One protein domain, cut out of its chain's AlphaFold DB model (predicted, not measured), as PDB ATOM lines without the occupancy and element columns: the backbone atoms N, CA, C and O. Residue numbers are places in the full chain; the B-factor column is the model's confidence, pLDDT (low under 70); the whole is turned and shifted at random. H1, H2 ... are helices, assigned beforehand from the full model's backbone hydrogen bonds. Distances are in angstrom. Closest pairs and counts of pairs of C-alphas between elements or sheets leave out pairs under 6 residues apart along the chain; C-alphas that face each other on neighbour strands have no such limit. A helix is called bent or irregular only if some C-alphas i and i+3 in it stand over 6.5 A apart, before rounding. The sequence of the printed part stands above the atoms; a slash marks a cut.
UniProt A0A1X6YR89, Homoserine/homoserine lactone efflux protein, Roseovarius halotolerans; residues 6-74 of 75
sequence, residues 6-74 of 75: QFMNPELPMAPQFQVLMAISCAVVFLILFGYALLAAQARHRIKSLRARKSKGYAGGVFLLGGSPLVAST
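AT A GLANCE: This is residues 6 to 74 of the 75 residues of the protein "Homoserine/homoserine lactone efflux protein" of Roseovarius halotolerans (UniProt A0A1X6YR89). One long helix, H1, makes the longest axis of the model, and past its last residue the chain turns in residues 52 to 57 and folds back as a thin arm of two short helices, H2 and H3, in line one after the other; long helix and arm make an open V with no packed core. Before H1, residues 6 to 13 form a stretch with no named element that loops back at the start of the long helix. The printed part has 69 residues with three named helices, in the order H1, H2, H3, and no named strand; the class is all helix. The whole is extended, with a radius of gyration of the C-alphas of 19.9 A, and its outline is flat, spanning 60 by 35 by 17 A.

HOW THE PARTS SIT: H1, residues 14 to 51, touches no helix. It has a kink of 26 degrees near residue 45. It is neither bent nor irregular, but only just: C-alphas 47 and 50 are 6.3 A apart. A short link, residues 52 to 57, joins it to H2, residues 58 to 66, and these two helices are apart. One residue, Gly 67, makes the tight link from H2 to H3, residues 68 to 72. H2 and H3 meet only through their link. H1 and H3 are apart. Of the O i to N i+4 pairs, 31 of 34 are within hydrogen-bond range in H1, 3 of 5 in H2 and 0 of 1 in H3, where 1 of 2 O i to N i+3 pairs is within range.

IN THESE COORDINATES: The printed part begins at Gln 6, with its C-alpha at (-30.567, 22.555, -11.266). H1 begins at Met 14, C-alpha at (-30.220, 9.491, -12.122), and ends at Arg 51, C-alpha at (-65.986, 30.786, -47.249), 54.5 A from first to last C-alpha. H2 runs from Tyr 58 to Gly 66 and is 11.9 A long from first to last C-alpha. H3 runs from Ser 68 to Ala 72, 6.7 A from first to last C-alpha, and ends with C-alpha 72 at (-33.079, 25.856, -49.582).

THE WHOLE: The two C-alphas farthest apart are those of Glu 11 and Leu 50, at 60.9 A, and those of Gln 6 and Thr 74, the first and last printed, are 36.5 A apart. Residues 22 to 43, within H1, stand free, and so do residues 53 to 74, which hold H2 and H3. The printed part has no cut, and no link between its helices is long. The mean pLDDT of the printed part is 70.6; residues 43 to 74 are under 70, and the mean is 79 in H1, 53 in H2 and 54 in H3.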
ATOM      1  N   GLN A   6     -29.917  21.939 -12.431       73.56
ATOM      2  CA  GLN A   6     -30.567  22.555 -11.266       73.56
ATOM      3  C   GLN A   6     -31.770  21.754 -10.734       73.56
ATOM      4  O   GLN A   6     -32.182  21.967  -9.599       73.56
ATOM      5  N   PHE A   7     -32.351  20.860 -11.543       73.38
ATOM      6  CA  PHE A   7     -33.499  20.036 -11.143       73.38
ATOM      7  C   PHE A   7     -33.104  18.623 -10.710       73.38
ATOM      8  O   PHE A   7     -33.977  17.823 -10.379       73.38
ATOM      9  N   MET A   8     -31.810  18.301 -10.748       76.81
ATOM     10  CA  MET A   8     -31.308  16.961 -10.480       76.81
ATOM     11  C   MET A   8     -30.576  16.921  -9.144       76.81
ATOM     12  O   MET A   8     -29.700  17.745  -8.888       76.81
ATOM     13  N   ASN A   9     -30.908  15.935  -8.311       80.75
ATOM     14  CA  ASN A   9     -30.148  15.644  -7.104       80.75
ATOM     15  C   ASN A   9     -29.118  14.543  -7.423       80.75
ATOM     16  O   ASN A   9     -29.528  13.415  -7.721       80.75
ATOM     17  N   PRO A  10     -27.806  14.845  -7.365       78.88
ATOM     18  CA  PRO A  10     -26.755  13.882  -7.682       78.88
ATOM     19  C   PRO A  10     -26.654  12.728  -6.674       78.88
ATOM     20  O   PRO A  10     -26.048  11.712  -6.995       78.88
ATOM     21  N   GLU A  11     -27.251  12.850  -5.484       83.50
ATOM     22  CA  GLU A  11     -27.256  11.787  -4.469       83.50
ATOM     23  C   GLU A  11     -28.350  10.732  -4.692       83.50
ATOM     24  O   GLU A  11     -28.381   9.702  -4.021       83.50
ATOM     25  N   LEU A  12     -29.257  10.968  -5.643       83.38
ATOM     26  CA  LEU A  12     -30.354  10.065  -5.976       83.38
ATOM     27  C   LEU A  12     -30.113   9.360  -7.322       83.38
ATOM     28  O   LEU A  12     -29.388   9.870  -8.178       83.38
ATOM     29  N   PRO A  13     -30.765   8.206  -7.576       84.31
ATOM     30  CA  PRO A  13     -30.665   7.514  -8.857       84.31
ATOM     31  C   PRO A  13     -31.015   8.435 -10.036       84.31
ATOM     32  O   PRO A  13     -32.092   9.034 -10.079       84.31
ATOM     33  N   MET A  14     -30.106   8.537 -11.008       82.88
ATOM     34  CA  MET A  14     -30.220   9.491 -12.122       82.88
ATOM     35  C   MET A  14     -31.258   9.078 -13.173       82.88
ATOM     36  O   MET A  14     -31.938   9.929 -13.745       82.88
ATOM     37  N   ALA A  15     -31.408   7.773 -13.425       86.62
ATOM     38  CA  ALA A  15     -32.313   7.240 -14.446       86.62
ATOM     39  C   ALA A  15     -33.778   7.722 -14.312       86.62
ATOM     40  O   ALA A  15     -34.300   8.259 -15.292       86.62
ATOM     41  N   PRO A  16     -34.444   7.619 -13.141       87.44
ATOM     42  CA  PRO A  16     -35.820   8.100 -12.995       87.44
ATOM     43  C   PRO A  16     -35.931   9.626 -13.125       87.44
ATOM     44  O   PRO A  16     -36.901  10.122 -13.695       87.44
ATOM     45  N   GLN A  17     -34.930  10.381 -12.663       86.69
ATOM     46  CA  GLN A  17     -34.926  11.846 -12.763       86.69
ATOM     47  C   GLN A  17     -34.904  12.306 -14.226       86.69
ATOM     48  O   GLN A  17     -35.689  13.168 -14.622       86.69
ATOM     49  N   PHE A  18     -34.069  11.677 -15.060       87.62
ATOM     50  CA  PHE A  18     -34.031  11.957 -16.496       87.62
ATOM     51  C   PHE A  18     -35.330  11.579 -17.208       87.62
ATOM     52  O   PHE A  18     -35.790  12.332 -18.066       87.62
ATOM     53  N   GLN A  19     -35.939  10.444 -16.857       90.19
ATOM     54  CA  GLN A  19     -37.211  10.016 -17.448       90.19
ATOM     55  C   GLN A  19     -38.332  11.014 -17.156       90.19
ATOM     56  O   GLN A  19     -39.043  11.419 -18.075       90.19
ATOM     57  N   VAL A  20     -38.458  11.452 -15.901       90.62
ATOM     58  CA  VAL A  20     -39.457  12.450 -15.496       90.62
ATOM     59  C   VAL A  20     -39.221  13.768 -16.225       90.62
ATOM     60  O   VAL A  20     -40.152  14.343 -16.789       90.62
ATOM     61  N   LEU A  21     -37.972  14.226 -16.281       89.06
ATOM     62  CA  LEU A  21     -37.632  15.480 -16.938       89.06
ATOM     63  C   LEU A  21     -37.927  15.445 -18.443       89.06
ATOM     64  O   LEU A  21     -38.485  16.397 -18.995       89.06
ATOM     65  N   MET A  22     -37.606  14.332 -19.101       89.88
ATOM     66  CA  MET A  22     -37.909  14.106 -20.511       89.88
ATOM     67  C   MET A  22     -39.418  14.065 -20.758       89.88
ATOM     68  O   MET A  22     -39.906  14.720 -21.681       89.88
ATOM     69  N   ALA A  23     -40.161  13.349 -19.911       94.25
ATOM     70  CA  ALA A  23     -41.610  13.243 -20.005       94.25
ATOM     71  C   ALA A  23     -42.287  14.612 -19.860       94.25
ATOM     72  O   ALA A  23     -43.117  14.968 -20.694       94.25
ATOM     73  N   ILE A  24     -41.888  15.411 -18.864       93.00
ATOM     74  CA  ILE A  24     -42.427  16.763 -18.651       93.00
ATOM     75  C   ILE A  24     -42.085  17.666 -19.836       93.00
ATOM     76  O   ILE A  24     -42.960  18.353 -20.354       93.00
ATOM     77  N   SER A  25     -40.840  17.632 -20.314       90.44
ATOM     78  CA  SER A  25     -40.407  18.451 -21.452       90.44
ATOM     79  C   SER A  25     -41.216  18.136 -22.713       90.44
ATOM     80  O   SER A  25     -41.718  19.042 -23.379       90.44
ATOM     81  N   CYS A  26     -41.403  16.847 -23.010       94.44
ATOM     82  CA  CYS A  26     -42.214  16.394 -24.134       94.44
ATOM     83  C   CYS A  26     -43.683  16.798 -23.965       94.44
ATOM     84  O   CYS A  26     -44.280  17.346 -24.890       94.44
ATOM     85  N   ALA A  27     -44.249  16.602 -22.771       95.81
ATOM     86  CA  ALA A  27     -45.629  16.961 -22.470       95.81
ATOM     87  C   ALA A  27     -45.882  18.464 -22.630       95.81
ATOM     88  O   ALA A  27     -46.887  18.846 -23.219       95.81
ATOM     89  N   VAL A  28     -44.963  19.318 -22.172       95.06
ATOM     90  CA  VAL A  28     -45.069  20.777 -22.316       95.06
ATOM     91  C   VAL A  28     -45.067  21.174 -23.790       95.06
ATOM     92  O   VAL A  28     -45.967  21.888 -24.231       95.06
ATOM     93  N   VAL A  29     -44.103  20.681 -24.572       93.62
ATOM     94  CA  VAL A  29     -44.025  20.978 -26.011       93.62
ATOM     95  C   VAL A  29     -45.272  20.475 -26.737       93.62
ATOM     96  O   VAL A  29     -45.861  21.208 -27.533       93.62
ATOM     97  N   PHE A  30     -45.707  19.253 -26.429       93.00
ATOM     98  CA  PHE A  30     -46.919  18.671 -26.988       93.00
ATOM     99  C   PHE A  30     -48.147  19.518 -26.661       93.00
ATOM    100  O   PHE A  30     -48.904  19.848 -27.565       93.00
ATOM    101  N   LEU A  31     -48.333  19.921 -25.402       95.44
ATOM    102  CA  LEU A  31     -49.492  20.699 -24.962       95.44
ATOM    103  C   LEU A  31     -49.513  22.078 -25.626       95.44
ATOM    104  O   LEU A  31     -50.559  22.507 -26.106       95.44
ATOM    105  N   ILE A  32     -48.359  22.737 -25.735       93.69
ATOM    106  CA  ILE A  32     -48.234  24.025 -26.425       93.69
ATOM    107  C   ILE A  32     -48.614  23.879 -27.904       93.69
ATOM    108  O   ILE A  32     -49.492  24.593 -28.390       93.69
ATOM    109  N   LEU A  33     -47.998  22.935 -28.621       88.44
ATOM    110  CA  LEU A  33     -48.274  22.713 -30.043       88.44
ATOM    111  C   LEU A  33     -49.719  22.280 -30.284       88.44
ATOM    112  O   LEU A  33     -50.362  22.765 -31.213       88.44
ATOM    113  N   PHE A  34     -50.243  21.403 -29.436       84.06
ATOM    114  CA  PHE A  34     -51.622  20.946 -29.493       84.06
ATOM    115  C   PHE A  34     -52.598  22.093 -29.221       84.06
ATOM    116  O   PHE A  34     -53.568  22.258 -29.957       84.06
ATOM    117  N   GLY A  35     -52.311  22.946 -28.237       86.00
ATOM    118  CA  GLY A  35     -53.077  24.154 -27.947       86.00
ATOM    119  C   GLY A  35     -53.116  25.104 -29.144       86.00
ATOM    120  O   GLY A  35     -54.196  25.512 -29.572       86.00
ATOM    121  N   TYR A  36     -51.965  25.387 -29.756       81.88
ATOM    122  CA  TYR A  36     -51.903  26.199 -30.973       81.88
ATOM    123  C   TYR A  36     -52.635  25.554 -32.148       81.88
ATOM    124  O   TYR A  36     -53.363  26.241 -32.864       81.88
ATOM    125  N   ALA A  37     -52.498  24.242 -32.334       79.75
ATOM    126  CA  ALA A  37     -53.203  23.513 -33.380       79.75
ATOM    127  C   ALA A  37     -54.724  23.576 -33.183       79.75
ATOM    128  O   ALA A  37     -55.456  23.804 -34.146       79.75
ATOM    129  N   LEU A  38     -55.207  23.442 -31.942       77.88
ATOM    130  CA  LEU A  38     -56.623  23.575 -31.605       77.88
ATOM    131  C   LEU A  38     -57.130  24.999 -31.819       77.88
ATOM    132  O   LEU A  38     -58.179  25.172 -32.435       77.88
ATOM    133  N   LEU A  39     -56.396  26.020 -31.372       76.50
ATOM    134  CA  LEU A  39     -56.767  27.420 -31.589       76.50
ATOM    135  C   LEU A  39     -56.795  27.765 -33.080       76.50
ATOM    136  O   LEU A  39     -57.761  28.360 -33.555       76.50
ATOM    137  N   ALA A  40     -55.799  27.320 -33.847       74.50
ATOM    138  CA  ALA A  40     -55.776  27.472 -35.296       74.50
ATOM    139  C   ALA A  40     -56.950  26.731 -35.958       74.50
ATOM    140  O   ALA A  40     -57.588  27.263 -36.870       74.50
ATOM    141  N   ALA A  41     -57.291  25.529 -35.485       70.25
ATOM    142  CA  ALA A  41     -58.431  24.765 -35.978       70.25
ATOM    143  C   ALA A  41     -59.774  25.437 -35.646       70.25
ATOM    144  O   ALA A  41     -60.648  25.494 -36.513       70.25
ATOM    145  N   GLN A  42     -59.935  25.990 -34.441       70.31
ATOM    146  CA  GLN A  42     -61.136  26.711 -34.016       70.31
ATOM    147  C   GLN A  42     -61.291  28.050 -34.742       70.31
ATOM    148  O   GLN A  42     -62.372  28.343 -35.252       70.31
ATOM    149  N   ALA A  43     -60.215  28.832 -34.868       67.31
ATOM    150  CA  ALA A  43     -60.195  30.059 -35.661       67.31
ATOM    151  C   ALA A  43     -60.547  29.751 -37.121       67.31
ATOM    152  O   ALA A  43     -61.417  30.391 -37.712       67.31
ATOM    153  N   ARG A  44     -59.974  28.677 -37.677       59.66
ATOM    154  CA  ARG A  44     -60.341  28.175 -39.002       59.66
ATOM    155  C   ARG A  44     -61.802  27.744 -39.061       59.66
ATOM    156  O   ARG A  44     -62.421  27.985 -40.085       59.66
ATOM    157  N   HIS A  45     -62.375  27.136 -38.022       58.09
ATOM    158  CA  HIS A  45     -63.790  26.748 -37.989       58.09
ATOM    159  C   HIS A  45     -64.727  27.968 -37.965       58.09
ATOM    160  O   HIS A  45     -65.718  27.997 -38.694       58.09
ATOM    161  N   ARG A  46     -64.391  29.004 -37.185       58.38
ATOM    162  CA  ARG A  46     -65.137  30.274 -37.117       58.38
ATOM    163  C   ARG A  46     -65.076  31.037 -38.448       58.38
ATOM    164  O   ARG A  46     -66.117  31.435 -38.966       58.38
ATOM    165  N   ILE A  47     -63.887  31.137 -39.048       58.62
ATOM    166  CA  ILE A  47     -63.652  31.797 -40.347       58.62
ATOM    167  C   ILE A  47     -64.224  30.961 -41.516       58.62
ATOM    168  O   ILE A  47     -64.662  31.509 -42.528       58.62
ATOM    169  N   LYS A  48     -64.293  29.625 -41.383       48.44
ATOM    170  CA  LYS A  48     -64.857  28.700 -42.390       48.44
ATOM    171  C   LYS A  48     -66.352  28.871 -42.633       48.44
ATOM    172  O   LYS A  48     -66.776  28.512 -43.733       48.44
ATOM    173  N   SER A  49     -67.123  29.385 -41.668       50.12
ATOM    174  CA  SER A  49     -68.580  29.541 -41.826       50.12
ATOM    175  C   SER A  49     -68.951  30.420 -43.027       50.12
ATOM    176  O   SER A  49     -69.978  30.181 -43.653       50.12
ATOM    177  N   LEU A  50     -68.070  31.349 -43.423       51.59
ATOM    178  CA  LEU A  50     -68.319  32.272 -44.531       51.59
ATOM    179  C   LEU A  50     -67.740  31.841 -45.890       51.59
ATOM    180  O   LEU A  50     -68.195  32.362 -46.903       51.59
ATOM    181  N   ARG A  51     -66.747  30.930 -45.979       48.62
ATOM    182  CA  ARG A  51     -65.986  30.786 -47.249       48.62
ATOM    183  C   ARG A  51     -65.624  29.390 -47.771       48.62
ATOM    184  O   ARG A  51     -65.096  29.329 -48.878       48.62
ATOM    185  N   ALA A  52     -65.840  28.258 -47.085       44.66
ATOM    186  CA  ALA A  52     -65.182  27.025 -47.570       44.66
ATOM    187  C   ALA A  52     -65.862  25.676 -47.277       44.66
ATOM    188  O   ALA A  52     -65.326  24.836 -46.555       44.66
ATOM    189  N   ARG A  53     -66.939  25.377 -48.014       51.25
ATOM    190  CA  ARG A  53     -67.414  24.001 -48.281       51.25
ATOM    191  C   ARG A  53     -66.465  23.204 -49.211       51.25
ATOM    192  O   ARG A  53     -66.632  21.997 -49.351       51.25
ATOM    193  N   LYS A  54     -65.449  23.840 -49.826       51.09
ATOM    194  CA  LYS A  54     -64.662  23.263 -50.943       51.09
ATOM    195  C   LYS A  54     -63.141  23.101 -50.733       51.09
ATOM    196  O   LYS A  54     -62.510  22.424 -51.530       51.09
ATOM    197  N   SER A  55     -62.540  23.645 -49.668       53.34
ATOM    198  CA  SER A  55     -61.074  23.599 -49.447       53.34
ATOM    199  C   SER A  55     -60.704  22.744 -48.229       53.34
ATOM    200  O   SER A  55     -60.277  23.235 -47.179       53.34
ATOM    201  N   LYS A  56     -60.965  21.437 -48.322       47.25
ATOM    202  CA  LYS A  56     -60.720  20.492 -47.220       47.25
ATOM    203  C   LYS A  56     -59.285  19.939 -47.156       47.25
ATOM    204  O   LYS A  56     -58.903  19.523 -46.074       47.25
ATOM    205  N   GLY A  57     -58.463  20.025 -48.208       52.84
ATOM    206  CA  GLY A  57     -57.128  19.386 -48.217       52.84
ATOM    207  C   GLY A  57     -55.901  20.306 -48.310       52.84
ATOM    208  O   GLY A  57     -54.869  20.000 -47.731       52.84
ATOM    209  N   TYR A  58     -55.991  21.452 -48.993       50.22
ATOM    210  CA  TYR A  58     -54.781  22.128 -49.496       50.22
ATOM    211  C   TYR A  58     -54.048  23.023 -48.484       50.22
ATOM    212  O   TYR A  58     -52.824  23.062 -48.455       50.22
ATOM    213  N   ALA A  59     -54.776  23.728 -47.616       52.91
ATOM    214  CA  ALA A  59     -54.158  24.740 -46.750       52.91
ATOM    215  C   ALA A  59     -53.263  24.152 -45.639       52.91
ATOM    216  O   ALA A  59     -52.345  24.824 -45.184       52.91
ATOM    217  N   GLY A  60     -53.508  22.905 -45.217       52.16
ATOM    218  CA  GLY A  60     -52.632  22.216 -44.261       52.16
ATOM    219  C   GLY A  60     -51.307  21.774 -44.892       52.16
ATOM    220  O   GLY A  60     -50.261  21.903 -44.268       52.16
ATOM    221  N   GLY A  61     -51.343  21.324 -46.152       51.84
ATOM    222  CA  GLY A  61     -50.148  20.923 -46.903       51.84
ATOM    223  C   GLY A  61     -49.291  22.103 -47.365       51.84
ATOM    224  O   GLY A  61     -48.072  22.011 -47.340       51.84
ATOM    225  N   VAL A  62     -49.900  23.243 -47.714       54.78
ATOM    226  CA  VAL A  62     -49.157  24.441 -48.150       54.78
ATOM    227  C   VAL A  62     -48.362  25.086 -47.011       54.78
ATOM    228  O   VAL A  62     -47.287  25.614 -47.266       54.78
ATOM    229  N   PHE A  63     -48.812  25.004 -45.754       54.44
ATOM    230  CA  PHE A  63     -48.011  25.489 -44.619       54.44
ATOM    231  C   PHE A  63     -46.802  24.580 -44.329       54.44
ATOM    232  O   PHE A  63     -45.729  25.077 -44.003       54.44
ATOM    233  N   LEU A  64     -46.943  23.263 -44.528       53.94
ATOM    234  CA  LEU A  64     -45.832  22.309 -44.416       53.94
ATOM    235  C   LEU A  64     -44.837  22.421 -45.587       53.94
ATOM    236  O   LEU A  64     -43.639  22.276 -45.378       53.94
ATOM    237  N   LEU A  65     -45.313  22.738 -46.795       53.28
ATOM    238  CA  LEU A  65     -44.468  22.960 -47.977       53.28
ATOM    239  C   LEU A  65     -43.861  24.374 -48.029       53.28
ATOM    240  O   LEU A  65     -42.788  24.558 -48.593       53.28
ATOM    241  N   GLY A  66     -44.508  25.374 -47.424       51.88
ATOM    242  CA  GLY A  66     -44.028  26.760 -47.368       51.88
ATOM    243  C   GLY A  66     -42.789  26.961 -46.488       51.88
ATOM    244  O   GLY A  66     -42.093  27.961 -46.645       51.88
ATOM    245  N   GLY A  67     -42.475  26.004 -45.608       50.47
ATOM    246  CA  GLY A  67     -41.216  25.967 -44.854       50.47
ATOM    247  C   GLY A  67     -40.031  25.382 -45.634       50.47
ATOM    248  O   GLY A  67     -38.886  25.578 -45.238       50.47
ATOM    249  N   SER A  68     -40.271  24.685 -46.750       52.88
ATOM    250  CA  SER A  68     -39.225  24.021 -47.540       52.88
ATOM    251  C   SER A  68     -38.385  24.951 -48.437       52.88
ATOM    252  O   SER A  68     -37.177  24.727 -48.507       52.88
ATOM    253  N   PRO A  69     -38.915  26.005 -49.098       53.91
ATOM    254  CA  PRO A  69     -38.077  26.854 -49.947       53.91
ATOM    255  C   PRO A  69     -37.152  27.793 -49.158       53.91
ATOM    256  O   PRO A  69     -36.081  28.126 -49.654       53.91
ATOM    257  N   LEU A  70     -37.502  28.172 -47.921       52.53
ATOM    258  CA  LEU A  70     -36.655  29.048 -47.095       52.53
ATOM    259  C   LEU A  70     -35.421  28.329 -46.527       52.53
ATOM    260  O   LEU A  70     -34.386  28.951 -46.327       52.53
ATOM    261  N   VAL A  71     -35.496  27.008 -46.335       57.38
ATOM    262  CA  VAL A  71     -34.335  26.183 -45.952       57.38
ATOM    263  C   VAL A  71     -33.389  25.953 -47.140       57.38
ATOM    264  O   VAL A  71     -32.196  25.744 -46.944       57.38
ATOM    265  N   ALA A  72     -33.888  26.039 -48.377       55.53
ATOM    266  CA  ALA A  72     -33.079  25.856 -49.582       55.53
ATOM    267  C   ALA A  72     -32.311  27.119 -50.020       55.53
ATOM    268  O   ALA A  72     -31.360  27.000 -50.789       55.53
ATOM    269  N   SER A  73     -32.690  28.315 -49.545       54.53
ATOM    270  CA  SER A  73     -32.052  29.582 -49.942       54.53
ATOM    271  C   SER A  73     -30.880  30.021 -49.057       54.53
ATOM    272  O   SER A  73     -30.235  31.016 -49.372       54.53
ATOM    273  N   THR A  74     -30.591  29.310 -47.964       62.53
ATOM    274  CA  THR A  74     -29.404  29.542 -47.119       62.53
ATOM    275  C   THR A  74     -28.352  28.469 -47.406       62.53
ATOM    276  O   THR A  74     -28.092  27.590 -46.588       62.53
TER     277      THR A  74